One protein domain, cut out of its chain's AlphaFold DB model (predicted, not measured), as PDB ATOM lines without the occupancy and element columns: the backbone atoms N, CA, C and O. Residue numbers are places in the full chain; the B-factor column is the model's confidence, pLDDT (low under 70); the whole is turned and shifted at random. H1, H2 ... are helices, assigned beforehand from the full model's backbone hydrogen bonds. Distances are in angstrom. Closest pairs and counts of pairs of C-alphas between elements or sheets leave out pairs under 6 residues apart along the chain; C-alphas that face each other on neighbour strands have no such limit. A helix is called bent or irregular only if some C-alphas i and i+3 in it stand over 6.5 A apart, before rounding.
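Overview. This is residues 13 to 118 of the 429 residues of an uncharacterized protein of Pseudogymnoascus sp. VKM F-3808 (UniProt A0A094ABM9). A helical hairpin of H2 and H3 is crossed on the H3 side by the long helix H5, whose far end, residues 108 to 116, sticks out as an arm. Short H1 lies side by side with H2, and short H4 folds back along the first part of H5. The printed part has 106 residues with five named helices, H1 to H5 in chain order, and no named strand; its class is all helix. It is only just compact, close to loose, with a radius of gyration of the C-alphas of 15.2 A and spans of 43 by 38 by 25 A.

Along the chain. H1 is residues 13 to 20, beginning at C-alpha 13 (-35.215, 22.423, -25.082). H2 is residues 29 to 46, 25.6 A long, and H3 residues 55 to 75, 30.1 A. H4 is residues 78 to 83. H5 is residues 89 to 116, 41.2 A, ending at C-alpha 116 (-32.450, -2.267, -45.542); it is neither bent nor irregular, but only just: C-alphas 93 and 96 are 6.2 A apart.

Arrangement. H1 and H2 form a hairpin at a shallow tilt of 14 degrees; their closest C-alphas, Asn 17 and Ser 35, are 5.7 A apart. H2 and H3 form another at 23 degrees, closest at C-alphas Leu 45 and Ile 61, 6.4 A. H5 is the hub. Its residues 96 to 107 alone touch H3 at a steep tilt of 67 degrees, closest at C-alphas Cys 70 and Gly 103, 4.1 A. H4 and H5 form a hairpin at 12 degrees, with the closest C-alphas, Leu 82 and Lys 92, 5.5 A apart. H1 and H5 only just touch, with 3 pairs of C-alphas within 8 A, the closest Leu 16 and Ile 95 at 6.5 A. H2 and H5 are apart. Every O i to N i+4 pair is within hydrogen-bond range in H1, H2, H3 and H4, and 19 of 24 are in H5.

Size, cuts and confidence. The C-alphas farthest apart, Arg 23 and Ser 118, are 48.0 A from each other. The printed part has no cut and no long link. Residues 108 to 118 stand free. No printed residue has a pLDDT under 70.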
ATOM      1  N   ILE A  13     -36.597  22.524 -25.544       91.44
ATOM      2  CA  ILE A  13     -35.215  22.423 -25.082       91.44
ATOM      3  C   ILE A  13     -34.916  23.406 -23.946       91.44
ATOM      4  O   ILE A  13     -34.328  23.020 -22.942       91.44
ATOM      5  N   THR A  14     -35.444  24.629 -24.023       90.25
ATOM      6  CA  THR A  14     -35.340  25.613 -22.938       90.25
ATOM      7  C   THR A  14     -36.099  25.139 -21.703       90.25
ATOM      8  O   THR A  14     -35.610  25.257 -20.585       90.25
ATOM      9  N   GLN A  15     -37.281  24.545 -21.898       91.56
ATOM     10  CA  GLN A  15     -38.045  23.918 -20.820       91.56
ATOM     11  C   GLN A  15     -37.260  22.781 -20.151       91.56
ATOM     12  O   GLN A  15     -37.232  22.711 -18.925       91.56
ATOM     13  N   LEU A  16     -36.600  21.922 -20.938       92.56
ATOM     14  CA  LEU A  16     -35.728  20.860 -20.435       92.56
ATOM     15  C   LEU A  16     -34.552  21.431 -19.638       92.56
ATOM     16  O   LEU A  16     -34.316  20.984 -18.518       92.56
ATOM     17  N   ASN A  17     -33.849  22.424 -20.186       92.12
ATOM     18  CA  ASN A  17     -32.676  22.999 -19.538       92.12
ATOM     19  C   ASN A  17     -33.048  23.684 -18.218       92.12
ATOM     20  O   ASN A  17     -32.386  23.479 -17.203       92.12
ATOM     21  N   ASN A  18     -34.160  24.419 -18.194       91.62
ATOM     22  CA  ASN A  18     -34.671  25.031 -16.969       91.62
ATOM     23  C   ASN A  18     -35.096  23.976 -15.941       91.62
ATOM     24  O   ASN A  18     -34.783  24.119 -14.765       91.62
ATOM     25  N   ALA A  19     -35.769  22.906 -16.376       91.69
ATOM     26  CA  ALA A  19     -36.182  21.823 -15.489       91.69
ATOM     27  C   ALA A  19     -34.975  21.093 -14.878       91.69
ATOM     28  O   ALA A  19     -34.957  20.844 -13.681       91.69
ATOM     29  N   ILE A  20     -33.948  20.780 -15.672       92.19
ATOM     30  CA  ILE A  20     -32.737  20.094 -15.195       92.19
ATOM     31  C   ILE A  20     -31.940  20.969 -14.219       92.19
ATOM     32  O   ILE A  20     -31.360  20.437 -13.275       92.19
ATOM     33  N   ASN A  21     -31.929  22.288 -14.412       90.62
ATOM     34  CA  ASN A  21     -31.240  23.223 -13.518       90.62
ATOM     35  C   ASN A  21     -32.104  23.699 -12.335       90.62
ATOM     36  O   ASN A  21     -31.641  24.498 -11.517       90.62
ATOM     37  N   ASP A  22     -33.347  23.225 -12.215       91.44
ATOM     38  CA  ASP A  22     -34.204  23.548 -11.082       91.44
ATOM     39  C   ASP A  22     -33.655  22.924  -9.790       91.44
ATOM     40  O   ASP A  22     -33.298  21.747  -9.740       91.44
ATOM     41  N   ARG A  23     -33.633  23.707  -8.703       88.56
ATOM     42  CA  ARG A  23     -33.071  23.287  -7.405       88.56
ATOM     43  C   ARG A  23     -33.777  22.074  -6.793       88.56
ATOM     44  O   ARG A  23     -33.235  21.445  -5.887       88.56
ATOM     45  N   THR A  24     -34.999  21.776  -7.229       88.81
ATOM     46  CA  THR A  24     -35.796  20.643  -6.749       88.81
ATOM     47  C   THR A  24     -35.574  19.367  -7.556       88.81
ATOM     48  O   THR A  24     -36.060  18.311  -7.154       88.81
ATOM     49  N   VAL A  25     -34.816  19.434  -8.656       88.19
ATOM     50  CA  VAL A  25     -34.434  18.278  -9.470       88.19
ATOM     51  C   VAL A  25     -33.024  17.827  -9.092       88.19
ATOM     52  O   VAL A  25     -32.073  18.605  -9.082       88.19
ATOM     53  N   LYS A  26     -32.863  16.533  -8.795       87.69
ATOM     54  CA  LYS A  26     -31.562  15.928  -8.463       87.69
ATOM     55  C   LYS A  26     -30.755  15.613  -9.729       87.69
ATOM     56  O   LYS A  26     -30.549  14.448 -10.069       87.69
ATOM     57  N   SER A  27     -30.330  16.649 -10.440       87.69
ATOM     58  CA  SER A  27     -29.548  16.513 -11.673       87.69
ATOM     59  C   SER A  27     -28.075  16.220 -11.399       87.69
ATOM     60  O   SER A  27     -27.477  16.748 -10.464       87.69
ATOM     61  N   THR A  28     -27.471  15.382 -12.239       89.69
ATOM     62  CA  THR A  28     -26.023  15.137 -12.229       89.69
ATOM     63  C   THR A  28     -25.312  16.110 -13.167       89.69
ATOM     64  O   THR A  28     -25.896  16.564 -14.149       89.69
ATOM     65  N   ALA A  29     -24.022  16.372 -12.935       89.81
ATOM     66  CA  ALA A  29     -23.221  17.219 -13.827       89.81
ATOM     67  C   ALA A  29     -23.228  16.717 -15.287       89.81
ATOM     68  O   ALA A  29     -23.297  17.511 -16.223       89.81
ATOM     69  N   ILE A  30     -23.235  15.392 -15.481       89.25
ATOM     70  CA  ILE A  30     -23.337  14.758 -16.804       89.25
ATOM     71  C   ILE A  30     -24.672  15.107 -17.473       89.25
ATOM     72  O   ILE A  30     -24.700  15.427 -18.659       89.25
ATOM     73  N   LEU A  31     -25.779  15.055 -16.728       90.50
ATOM     74  CA  LEU A  31     -27.104  15.386 -17.247       90.50
ATOM     75  C   LEU A  31     -27.207  16.870 -17.622       90.50
ATOM     76  O   LEU A  31     -27.702  17.190 -18.701       90.50
ATOM     77  N   THR A  32     -26.695  17.758 -16.770       92.00
ATOM     78  CA  THR A  32     -26.638  19.198 -17.049       92.00
ATOM     79  C   THR A  32     -25.807  19.488 -18.296       92.00
ATOM     80  O   THR A  32     -26.263  20.215 -19.173       92.00
ATOM     81  N   SER A  33     -24.639  18.853 -18.440       91.69
ATOM     82  CA  SER A  33     -23.795  18.988 -19.634       91.69
ATOM     83  C   SER A  33     -24.501  18.502 -20.906       91.69
ATOM     84  O   SER A  33     -24.491  19.206 -21.912       91.69
ATOM     85  N   LYS A  34     -25.183  17.347 -20.863       92.12
ATOM     86  CA  LYS A  34     -25.968  16.834 -22.003       92.12
ATOM     87  C   LYS A  34     -27.124  17.759 -22.383       92.12
ATOM     88  O   LYS A  34     -27.376  17.964 -23.566       92.12
ATOM     89  N   SER A  35     -27.819  18.310 -21.389       93.12
ATOM     90  CA  SER A  35     -28.893  19.286 -21.596       93.12
ATOM     91  C   SER A  35     -28.377  20.565 -22.248       93.12
ATOM     92  O   SER A  35     -28.977  21.049 -23.205       93.12
ATOM     93  N   GLN A  36     -27.242  21.079 -21.769       93.50
ATOM     94  CA  GLN A  36     -26.624  22.276 -22.327       93.50
ATOM     95  C   GLN A  36     -26.150  22.044 -23.763       93.50
ATOM     96  O   GLN A  36     -26.481  22.829 -24.639       93.50
ATOM     97  N   HIS A  37     -25.482  20.922 -24.031       93.75
ATOM     98  CA  HIS A  37     -25.056  20.580 -25.386       93.75
ATOM     99  C   HIS A  37     -26.238  20.491 -26.365       93.75
ATOM    100  O   HIS A  37     -26.168  21.000 -27.480       93.75
ATOM    101  N   LEU A  38     -27.361  19.900 -25.938       94.94
ATOM    102  CA  LEU A  38     -28.589  19.914 -26.731       94.94
ATOM    103  C   LEU A  38     -29.104  21.340 -26.959       94.94
ATOM    104  O   LEU A  38     -29.491  21.663 -28.077       94.94
ATOM    105  N   GLN A  39     -29.110  22.194 -25.932       94.25
ATOM    106  CA  GLN A  39     -29.500  23.600 -26.065       94.25
ATOM    107  C   GLN A  39     -28.643  24.327 -27.109       94.25
ATOM    108  O   GLN A  39     -29.208  25.033 -27.943       94.25
ATOM    109  N   ASP A  40     -27.333  24.090 -27.113       93.81
ATOM    110  CA  ASP A  40     -26.401  24.684 -28.074       93.81
ATOM    111  C   ASP A  40     -26.711  24.226 -29.511       93.81
ATOM    112  O   ASP A  40     -26.806  25.059 -30.409       93.81
ATOM    113  N   LEU A  41     -26.974  22.929 -29.725       94.50
ATOM    114  CA  LEU A  41     -27.356  22.386 -31.040       94.50
ATOM    115  C   LEU A  41     -28.679  22.966 -31.562       94.50
ATOM    116  O   LEU A  41     -28.812  23.253 -32.751       94.50
ATOM    117  N   PHE A  42     -29.675  23.138 -30.689       93.69
ATOM    118  CA  PHE A  42     -30.933  23.785 -31.073       93.69
ATOM    119  C   PHE A  42     -30.713  25.252 -31.445       93.69
ATOM    120  O   PHE A  42     -31.279  25.712 -32.434       93.69
ATOM    121  N   THR A  43     -29.870  25.969 -30.700       92.06
ATOM    122  CA  THR A  43     -29.505  27.353 -31.022       92.06
ATOM    123  C   THR A  43     -28.723  27.443 -32.336       92.06
ATOM    124  O   THR A  43     -28.993  28.343 -33.128       92.06
ATOM    125  N   GLU A  44     -27.825  26.494 -32.623       91.50
ATOM    126  CA  GLU A  44     -27.131  26.399 -33.915       91.50
ATOM    127  C   GLU A  44     -28.132  26.194 -35.062       91.50
ATOM    128  O   GLU A  44     -28.065  26.902 -36.066       91.50
ATOM    129  N   LEU A  45     -29.107  25.292 -34.892       90.81
ATOM    130  CA  LEU A  45     -30.155  25.042 -35.887       90.81
ATOM    131  C   LEU A  45     -31.034  26.278 -36.130       90.81
ATOM    132  O   LEU A  45     -31.338  26.604 -37.277       90.81
ATOM    133  N   GLU A  46     -31.455  26.960 -35.062       89.88
ATOM    134  CA  GLU A  46     -32.269  28.182 -35.131       89.88
ATOM    135  C   GLU A  46     -31.495  29.369 -35.726       89.88
ATOM    136  O   GLU A  46     -32.103  30.268 -36.306       89.88
ATOM    137  N   GLY A  47     -30.164  29.356 -35.615       88.12
ATOM    138  CA  GLY A  47     -29.268  30.350 -36.197       88.12
ATOM    139  C   GLY A  47     -29.090  30.238 -37.713       88.12
ATOM    140  O   GLY A  47     -28.516  31.147 -38.311       88.12
ATOM    141  N   ILE A  48     -29.576  29.169 -38.357       85.50
ATOM    142  CA  ILE A  48     -29.494  29.015 -39.814       85.50
ATOM    143  C   ILE A  48     -30.542  29.926 -40.479       85.50
ATOM    144  O   ILE A  48     -31.741  29.673 -40.345       85.50
ATOM    145  N   PRO A  49     -30.130  30.963 -41.237       80.31
ATOM    146  CA  PRO A  49     -31.060  31.946 -41.797       80.31
ATOM    147  C   PRO A  49     -31.946  31.361 -42.903       80.31
ATOM    148  O   PRO A  49     -33.100  31.759 -43.046       80.31
ATOM    149  N   ASP A  50     -31.414  30.407 -43.672       81.19
ATOM    150  CA  ASP A  50     -32.146  29.664 -44.692       81.19
ATOM    151  C   ASP A  50     -31.692  28.199 -44.710       81.19
ATOM    152  O   ASP A  50     -30.589  27.867 -45.146       81.19
ATOM    153  N   ILE A  51     -32.569  27.314 -44.236       77.56
ATOM    154  CA  ILE A  51     -32.347  25.861 -44.221       77.56
ATOM    155  C   ILE A  51     -32.176  25.320 -45.651       77.56
ATOM    156  O   ILE A  51     -31.439  24.358 -45.860       77.56
ATOM    157  N   GLY A  52     -32.819  25.945 -46.646       72.50
ATOM    158  CA  GLY A  52     -32.707  25.557 -48.051       72.50
ATOM    159  C   GLY A  52     -31.353  25.903 -48.674       72.50
ATOM    160  O   GLY A  52     -30.931  25.230 -49.612       72.50
ATOM    161  N   ALA A  53     -30.650  26.905 -48.137       73.38
ATOM    162  CA  ALA A  53     -29.338  27.327 -48.626       73.38
ATOM    163  C   ALA A  53     -28.187  26.443 -48.121       73.38
ATOM    164  O   ALA A  53     -27.147  26.373 -48.775       73.38
ATOM    165  N   SER A  54     -28.362  25.757 -46.983       72.12
ATOM    166  CA  SER A  54     -27.365  24.828 -46.430       72.12
ATOM    167  C   SER A  54     -28.003  23.531 -45.900       72.12
ATOM    168  O   SER A  54     -28.054  23.298 -44.686       72.12
ATOM    169  N   PRO A  55     -28.503  22.655 -46.796       75.38
ATOM    170  CA  PRO A  55     -29.202  21.434 -46.395       75.38
ATOM    171  C   PRO A  55     -28.307  20.453 -45.634       75.38
ATOM    172  O   PRO A  55     -28.766  19.809 -44.695       75.38
ATOM    173  N   SER A  56     -27.026  20.339 -46.006       76.00
ATOM    174  CA  SER A  56     -26.075  19.420 -45.364       76.00
ATOM    175  C   SER A  56     -25.831  19.783 -43.900       76.00
ATOM    176  O   SER A  56     -25.947  18.921 -43.026       76.00
ATOM    177  N   LEU A  57     -25.597  21.066 -43.610       78.94
ATOM    178  CA  LEU A  57     -25.431  21.570 -42.248       78.94
ATOM    179  C   LEU A  57     -26.690  21.335 -41.403       78.94
ATOM    180  O   LEU A  57     -26.601  20.810 -40.293       78.94
ATOM    181  N   ALA A  58     -27.865  21.669 -41.944       82.81
ATOM    182  CA  ALA A  58     -29.131  21.462 -41.248       82.81
ATOM    183  C   ALA A  58     -29.381  19.974 -40.953       82.81
ATOM    184  O   ALA A  58     -29.727  19.618 -39.827       82.81
ATOM    185  N   HIS A  59     -29.155  19.087 -41.929       83.62
ATOM    186  CA  HIS A  59     -29.286  17.644 -41.735       83.62
ATOM    187  C   HIS A  59     -28.317  17.111 -40.677       83.62
ATOM    188  O   HIS A  59     -28.732  16.315 -39.837       83.62
ATOM    189  N   ARG A  60     -27.060  17.575 -40.677       86.44
ATOM    190  CA  ARG A  60     -26.053  17.208 -39.671       86.44
ATOM    191  C   ARG A  60     -26.505  17.589 -38.263       86.44
ATOM    192  O   ARG A  60     -26.493  16.744 -37.374       86.44
ATOM    193  N   ILE A  61     -26.941  18.832 -38.064       88.25
ATOM    194  CA  ILE A  61     -27.385  19.308 -36.746       88.25
ATOM    195  C   ILE A  61     -28.645  18.558 -36.300       88.25
ATOM    196  O   ILE A  61     -28.729  18.120 -35.156       88.25
ATOM    197  N   ILE A  62     -29.609  18.338 -37.201       90.25
ATOM    198  CA  ILE A  62     -30.816  17.553 -36.899       90.25
ATOM    199  C   ILE A  62     -30.445  16.125 -36.494       90.25
ATOM    200  O   ILE A  62     -30.997  15.617 -35.516       90.25
ATOM    201  N   TYR A  63     -29.523  15.489 -37.225       87.56
ATOM    202  CA  TYR A  63     -29.006  14.160 -36.907       87.56
ATOM    203  C   TYR A  63     -28.378  14.127 -35.510       87.56
ATOM    204  O   TYR A  63     -28.702  13.244 -34.711       87.56
ATOM    205  N   GLU A  64     -27.546  15.112 -35.178       90.50
ATOM    206  CA  GLU A  64     -26.910  15.200 -33.864       90.50
ATOM    207  C   GLU A  64     -27.953  15.398 -32.754       90.50
ATOM    208  O   GLU A  64     -27.957  14.664 -31.767       90.50
ATOM    209  N   ILE A  65     -28.930  16.291 -32.954       93.75
ATOM    210  CA  ILE A  65     -30.038  16.511 -32.012       93.75
ATOM    211  C   ILE A  65     -30.792  15.206 -31.736       93.75
ATOM    212  O   ILE A  65     -30.990  14.841 -30.574       93.75
ATOM    213  N   VAL A  66     -31.233  14.479 -32.772       92.81
ATOM    214  CA  VAL A  66     -32.011  13.243 -32.558       92.81
ATOM    215  C   VAL A  66     -31.170  12.152 -31.899       92.81
ATOM    216  O   VAL A  66     -31.704  11.388 -31.092       92.81
ATOM    217  N   THR A  67     -29.866  12.109 -32.185       90.12
ATOM    218  CA  THR A  67     -28.909  11.171 -31.586       90.12
ATOM    219  C   THR A  67     -28.704  11.474 -30.106       90.12
ATOM    220  O   THR A  67     -28.934  10.604 -29.262       90.12
ATOM    221  N   GLN A  68     -28.383  12.721 -29.759       92.69
ATOM    222  CA  GLN A  68     -28.173  13.153 -28.377       92.69
ATOM    223  C   GLN A  68     -29.448  13.020 -27.534       92.69
ATOM    224  O   GLN A  68     -29.388  12.545 -26.397       92.69
ATOM    225  N   ILE A  69     -30.624  13.335 -28.095       93.81
ATOM    226  CA  ILE A  69     -31.906  13.083 -27.420       93.81
ATOM    227  C   ILE A  69     -32.106  11.582 -27.196       93.81
ATOM    228  O   ILE A  69     -32.509  11.190 -26.103       93.81
ATOM    229  N   CYS A  70     -31.833  10.737 -28.196       90.94
ATOM    230  CA  CYS A  70     -31.962   9.285 -28.065       90.94
ATOM    231  C   CYS A  70     -31.061   8.734 -26.953       90.94
ATOM    232  O   CYS A  70     -31.513   7.915 -26.149       90.94
ATOM    233  N   VAL A  71     -29.813   9.201 -26.871       90.12
ATOM    234  CA  VAL A  71     -28.886   8.844 -25.790       90.12
ATOM    235  C   VAL A  71     -29.459   9.288 -24.447       90.12
ATOM    236  O   VAL A  71     -29.608   8.456 -23.555       90.12
ATOM    237  N   LEU A  72     -29.860  10.557 -24.326       90.94
ATOM    238  CA  LEU A  72     -30.409  11.127 -23.095       90.94
ATOM    239  C   LEU A  72     -31.593  10.313 -22.553       90.94
ATOM    240  O   LEU A  72     -31.571   9.901 -21.394       90.94
ATOM    241  N   ILE A  73     -32.604  10.038 -23.386       89.62
ATOM    242  CA  ILE A  73     -33.805   9.297 -22.959       89.62
ATOM    243  C   ILE A  73     -33.520   7.820 -22.660       89.62
ATOM    244  O   ILE A  73     -34.268   7.197 -21.912       89.62
ATOM    245  N   SER A  74     -32.457   7.251 -23.238       86.25
ATOM    246  CA  SER A  74     -32.068   5.856 -23.000       86.25
ATOM    247  C   SER A  74     -31.251   5.704 -21.718       86.25
ATOM    248  O   SER A  74     -31.374   4.698 -21.024       86.25
ATOM    249  N   THR A  75     -30.432   6.704 -21.378       88.12
ATOM    250  CA  THR A  75     -29.582   6.688 -20.177       88.12
ATOM    251  C   THR A  75     -30.257   7.285 -18.946       88.12
ATOM    252  O   THR A  75     -29.795   7.071 -17.827       88.12
ATOM    253  N   THR A  76     -31.333   8.055 -19.121       88.06
ATOM    254  CA  THR A  76     -31.967   8.810 -18.037       88.06
ATOM    255  C   THR A  76     -33.476   8.599 -18.034       88.06
ATOM    256  O   THR A  76     -34.175   8.943 -18.983       88.06
ATOM    257  N   LYS A  77     -34.005   8.087 -16.914       89.25
ATOM    258  CA  LYS A  77     -35.453   7.971 -16.681       89.25
ATOM    259  C   LYS A  77     -36.039   9.338 -16.308       89.25
ATOM    260  O   LYS A  77     -36.307   9.599 -15.137       89.25
ATOM    261  N   LEU A  78     -36.212  10.204 -17.310       88.06
ATOM    262  CA  LEU A  78     -36.708  11.577 -17.130       88.06
ATOM    263  C   LEU A  78     -38.065  11.628 -16.415       88.06
ATOM    264  O   LEU A  78     -38.262  12.506 -15.583       88.06
ATOM    265  N   ASP A  79     -38.961  10.671 -16.671       86.88
ATOM    266  CA  ASP A  79     -40.263  10.603 -15.993       86.88
ATOM    267  C   ASP A  79     -40.112  10.519 -14.470       86.88
ATOM    268  O   ASP A  79     -40.755  11.270 -13.741       86.88
ATOM    269  N   LEU A  80     -39.226   9.644 -13.980       88.12
ATOM    270  CA  LEU A  80     -38.972   9.484 -12.545       88.12
ATOM    271  C   LEU A  80     -38.257  10.709 -11.975       88.12
ATOM    272  O   LEU A  80     -38.668  11.241 -10.949       88.12
ATOM    273  N   LEU A  81     -37.233  11.192 -12.683       89.12
ATOM    274  CA  LEU A  81     -36.441  12.344 -12.258       89.12
ATOM    275  C   LEU A  81     -37.305  13.600 -12.064       89.12
ATOM    276  O   LEU A  81     -37.129  14.332 -11.092       89.12
ATOM    277  N   LEU A  82     -38.233  13.854 -12.988       89.00
ATOM    278  CA  LEU A  82     -39.106  15.025 -12.930       89.00
ATOM    279  C   LEU A  82     -40.295  14.818 -11.986       89.00
ATOM    280  O   LEU A  82     -40.775  15.801 -11.417       89.00
ATOM    281  N   SER A  83     -40.765  13.583 -11.784       85.81
ATOM    282  CA  SER A  83     -41.897  13.289 -10.890       85.81
ATOM    283  C   SER A  83     -41.644  13.759  -9.457       85.81
ATOM    284  O   SER A  83     -42.526  14.398  -8.877       85.81
ATOM    285  N   ASP A  84     -40.422  13.564  -8.955       81.81
ATOM    286  CA  ASP A  84     -40.011  13.889  -7.579       81.81
ATOM    287  C   ASP A  84     -39.781  15.394  -7.325       81.81
ATOM    288  O   ASP A  84     -39.590  15.822  -6.186       81.81
ATOM    289  N   SER A  85     -39.803  16.218  -8.376       87.88
ATOM    290  CA  SER A  85     -39.537  17.660  -8.296       87.88
ATOM    291  C   SER A  85     -40.768  18.485  -7.896       87.88
ATOM    292  O   SER A  85     -41.896  17.991  -7.895       87.88
ATOM    293  N   LYS A  86     -40.600  19.784  -7.618       89.44
ATOM    294  CA  LYS A  86     -41.726  20.722  -7.412       89.44
ATOM    295  C   LYS A  86     -42.167  21.435  -8.697       89.44
ATOM    296  O   LYS A  86     -42.862  22.444  -8.627       89.44
ATOM    297  N   LEU A  87     -41.767  20.921  -9.860       88.69
ATOM    298  CA  LEU A  87     -42.130  21.490 -11.155       88.69
ATOM    299  C   LEU A  87     -43.633  21.376 -11.443       88.69
ATOM    300  O   LEU A  87     -44.346  20.551 -10.867       88.69
ATOM    301  N   ASP A  88     -44.103  22.184 -12.389       87.25
ATOM    302  CA  ASP A  88     -45.483  22.131 -12.861       87.25
ATOM    303  C   ASP A  88     -45.852  20.720 -13.391       87.25
ATOM    304  O   ASP A  88     -45.110  20.152 -14.201       87.25
ATOM    305  N   PRO A  89     -46.994  20.127 -12.985       86.50
ATOM    306  CA  PRO A  89     -47.394  18.786 -13.421       86.50
ATOM    307  C   PRO A  89     -47.526  18.621 -14.942       86.50
ATOM    308  O   PRO A  89     -47.250  17.542 -15.482       86.50
ATOM    309  N   SER A  90     -47.926  19.675 -15.661       85.19
ATOM    310  CA  SER A  90     -48.013  19.621 -17.122       85.19
ATOM    311  C   SER A  90     -46.622  19.560 -17.756       85.19
ATOM    312  O   SER A  90     -46.417  18.815 -18.712       85.19
ATOM    313  N   LEU A  91     -45.640  20.246 -17.166       85.69
ATOM    314  CA  LEU A  91     -44.244  20.211 -17.595       85.69
ATOM    315  C   LEU A  91     -43.615  18.826 -17.386       85.69
ATOM    316  O   LEU A  91     -42.983  18.292 -18.302       85.69
ATOM    317  N   LYS A  92     -43.856  18.220 -16.212       86.88
ATOM    318  CA  LYS A  92     -43.360  16.879 -15.850       86.88
ATOM    319  C   LYS A  92     -43.782  15.803 -16.847       86.88
ATOM    320  O   LYS A  92     -42.994  14.923 -17.161       86.88
ATOM    321  N   SER A  93     -45.010  15.887 -17.358       84.56
ATOM    322  CA  SER A  93     -45.518  14.952 -18.370       84.56
ATOM    323  C   SER A  93     -45.117  15.343 -19.796       84.56
ATOM    324  O   SER A  93     -44.847  14.480 -20.629       84.56
ATOM    325  N   HIS A  94     -45.052  16.641 -20.105       87.06
ATOM    326  CA  HIS A  94     -44.787  17.117 -21.459       87.06
ATOM    327  C   HIS A  94     -43.350  16.864 -21.927       87.06
ATOM    328  O   HIS A  94     -43.170  16.387 -23.052       87.06
ATOM    329  N   ILE A  95     -42.346  17.173 -21.097       90.62
ATOM    330  CA  ILE A  95     -40.927  17.095 -21.484       90.62
ATOM    331  C   ILE A  95     -40.539  15.668 -21.914       90.62
ATOM    332  O   ILE A  95     -40.070  15.510 -23.049       90.62
ATOM    333  N   PRO A  96     -40.780  14.614 -21.105       88.75
ATOM    334  CA  PRO A  96     -40.421  13.252 -21.498       88.75
ATOM    335  C   PRO A  96     -41.167  12.789 -22.752       88.75
ATOM    336  O   PRO A  96     -40.578  12.180 -23.645       88.75
ATOM    337  N   LEU A  97     -42.453  13.138 -22.883       85.75
ATOM    338  CA  LEU A  97     -43.253  12.793 -24.060       85.75
ATOM    339  C   LEU A  97     -42.736  13.460 -25.338       85.75
ATOM    340  O   LEU A  97     -42.737  12.835 -26.403       85.75
ATOM    341  N   ALA A  98     -42.338  14.729 -25.262       88.62
ATOM    342  CA  ALA A  98     -41.831  15.478 -26.403       88.62
ATOM    343  C   ALA A  98     -40.448  14.970 -26.838       88.62
ATOM    344  O   ALA A  98     -40.261  14.657 -28.014       88.62
ATOM    345  N   LEU A  99     -39.522  14.779 -25.895       90.12
ATOM    346  CA  LEU A  99     -38.198  14.219 -26.184       90.12
ATOM    347  C   LEU A  99     -38.284  12.773 -26.669       90.12
ATOM    348  O   LEU A  99     -37.641  12.415 -27.650       90.12
ATOM    349  N   GLY A 100     -39.161  11.960 -26.078       85.94
ATOM    350  CA  GLY A 100     -39.420  10.601 -26.546       85.94
ATOM    351  C   GLY A 100     -39.961  10.555 -27.979       85.94
ATOM    352  O   GLY A 100     -39.699   9.605 -28.711       85.94
ATOM    353  N   LYS A 101     -40.702  11.576 -28.439       84.88
ATOM    354  CA  LYS A 101     -41.089  11.694 -29.859       84.88
ATOM    355  C   LYS A 101     -39.888  11.989 -30.753       84.88
ATOM    356  O   LYS A 101     -39.795  11.362 -31.802       84.88
ATOM    357  N   LEU A 102     -38.992  12.884 -30.341       87.69
ATOM    358  CA  LEU A 102     -37.804  13.242 -31.119       87.69
ATOM    359  C   LEU A 102     -36.778  12.098 -31.171       87.69
ATOM    360  O   LEU A 102     -36.380  11.687 -32.256       87.69
ATOM    361  N   GLY A 103     -36.429  11.502 -30.030       85.81
ATOM    362  CA  GLY A 103     -35.455  10.404 -29.970       85.81
ATOM    363  C   GLY A 103     -35.903   9.144 -30.720       85.81
ATOM    364  O   GLY A 103     -35.075   8.396 -31.238       85.81
ATOM    365  N   ARG A 104     -37.218   8.925 -30.874       83.31
ATOM    366  CA  ARG A 104     -37.748   7.812 -31.681       83.31
ATOM    367  C   ARG A 104     -37.351   7.880 -33.156       83.31
ATOM    368  O   ARG A 104     -37.297   6.820 -33.775       83.31
ATOM    369  N   TYR A 105     -37.054   9.059 -33.709       86.38
ATOM    370  CA  TYR A 105     -36.573   9.159 -35.089       86.38
ATOM    371  C   TYR A 105     -35.227   8.460 -35.271       86.38
ATOM    372  O   TYR A 105     -35.070   7.730 -36.245       86.38
ATOM    373  N   HIS A 106     -34.309   8.588 -34.309       85.50
ATOM    374  CA  HIS A 106     -33.021   7.895 -34.353       85.50
ATOM    375  C   HIS A 106     -33.206   6.368 -34.340       85.50
ATOM    376  O   HIS A 106     -32.701   5.667 -35.218       85.50
ATOM    377  N   TYR A 107     -34.008   5.836 -33.407       78.69
ATOM    378  CA  TYR A 107     -34.286   4.393 -33.346       78.69
ATOM    379  C   TYR A 107     -34.992   3.871 -34.606       78.69
ATOM    380  O   TYR A 107     -34.662   2.792 -35.106       78.69
ATOM    381  N   ALA A 108     -35.966   4.627 -35.122       82.69
ATOM    382  CA  ALA A 108     -36.685   4.272 -36.337       82.69
ATOM    383  C   ALA A 108     -35.740   4.239 -37.544       82.69
ATOM    384  O   ALA A 108     -35.708   3.234 -38.249       82.69
ATOM    385  N   ALA A 109     -34.932   5.284 -37.738       82.50
ATOM    386  CA  ALA A 109     -33.951   5.355 -38.816       82.50
ATOM    387  C   ALA A 109     -32.927   4.215 -38.725       82.50
ATOM    388  O   ALA A 109     -32.747   3.479 -39.690       82.50
ATOM    389  N   SER A 110     -32.337   3.987 -37.547       78.88
ATOM    390  CA  SER A 110     -31.392   2.886 -37.315       78.88
ATOM    391  C   SER A 110     -32.015   1.515 -37.609       78.88
ATOM    392  O   SER A 110     -31.418   0.673 -38.283       78.88
ATOM    393  N   SER A 111     -33.264   1.301 -37.181       80.81
ATOM    394  CA  SER A 111     -33.996   0.067 -37.475       80.81
ATOM    395  C   SER A 111     -34.239  -0.113 -38.973       80.81
ATOM    396  O   SER A 111     -34.055  -1.220 -39.477       80.81
ATOM    397  N   LEU A 112     -34.622   0.951 -39.685       81.00
ATOM    398  CA  LEU A 112     -34.826   0.922 -41.134       81.00
ATOM    399  C   LEU A 112     -33.523   0.614 -41.872       81.00
ATOM    400  O   LEU A 112     -33.525  -0.279 -42.710       81.00
ATOM    401  N   VAL A 113     -32.412   1.262 -41.508       78.50
ATOM    402  CA  VAL A 113     -31.081   0.989 -42.079       78.50
ATOM    403  C   VAL A 113     -30.695  -0.475 -41.876       78.50
ATOM    404  O   VAL A 113     -30.300  -1.151 -42.826       78.50
ATOM    405  N   ARG A 114     -30.882  -1.012 -40.665       77.56
ATOM    406  CA  ARG A 114     -30.586  -2.420 -40.369       77.56
ATOM    407  C   ARG A 114     -31.417  -3.382 -41.218       77.56
ATOM    408  O   ARG A 114     -30.899  -4.394 -41.679       77.56
ATOM    409  N   VAL A 115     -32.707  -3.099 -41.410       79.06
ATOM    410  CA  VAL A 115     -33.554  -3.952 -42.256       79.06
ATOM    411  C   VAL A 115     -33.214  -3.760 -43.735       79.06
ATOM    412  O   VAL A 115     -33.223  -4.744 -44.466       79.06
ATOM    413  N   ALA A 116     -32.854  -2.552 -44.168       77.50
ATOM    414  CA  ALA A 116     -32.450  -2.267 -45.542       77.50
ATOM    415  C   ALA A 116     -31.165  -2.991 -45.949       77.50
ATOM    416  O   ALA A 116     -31.083  -3.516 -47.055       77.50
ATOM    417  N   ARG A 117     -30.207  -3.103 -45.025       74.19
ATOM    418  CA  ARG A 117     -28.969  -3.880 -45.203       74.19
ATOM    419  C   ARG A 117     -29.182  -5.389 -45.101       74.19
ATOM    420  O   ARG A 117     -28.320  -6.182 -45.472       74.19
ATOM    421  N   SER A 118     -30.328  -5.832 -44.583       74.88
ATOM    422  CA  SER A 118     -30.572  -7.255 -44.395       74.88
ATOM    423  C   SER A 118     -30.783  -7.958 -45.734       74.88
ATOM    424  O   SER A 118     -31.817  -7.796 -46.381       74.88
TER     425      SER A 118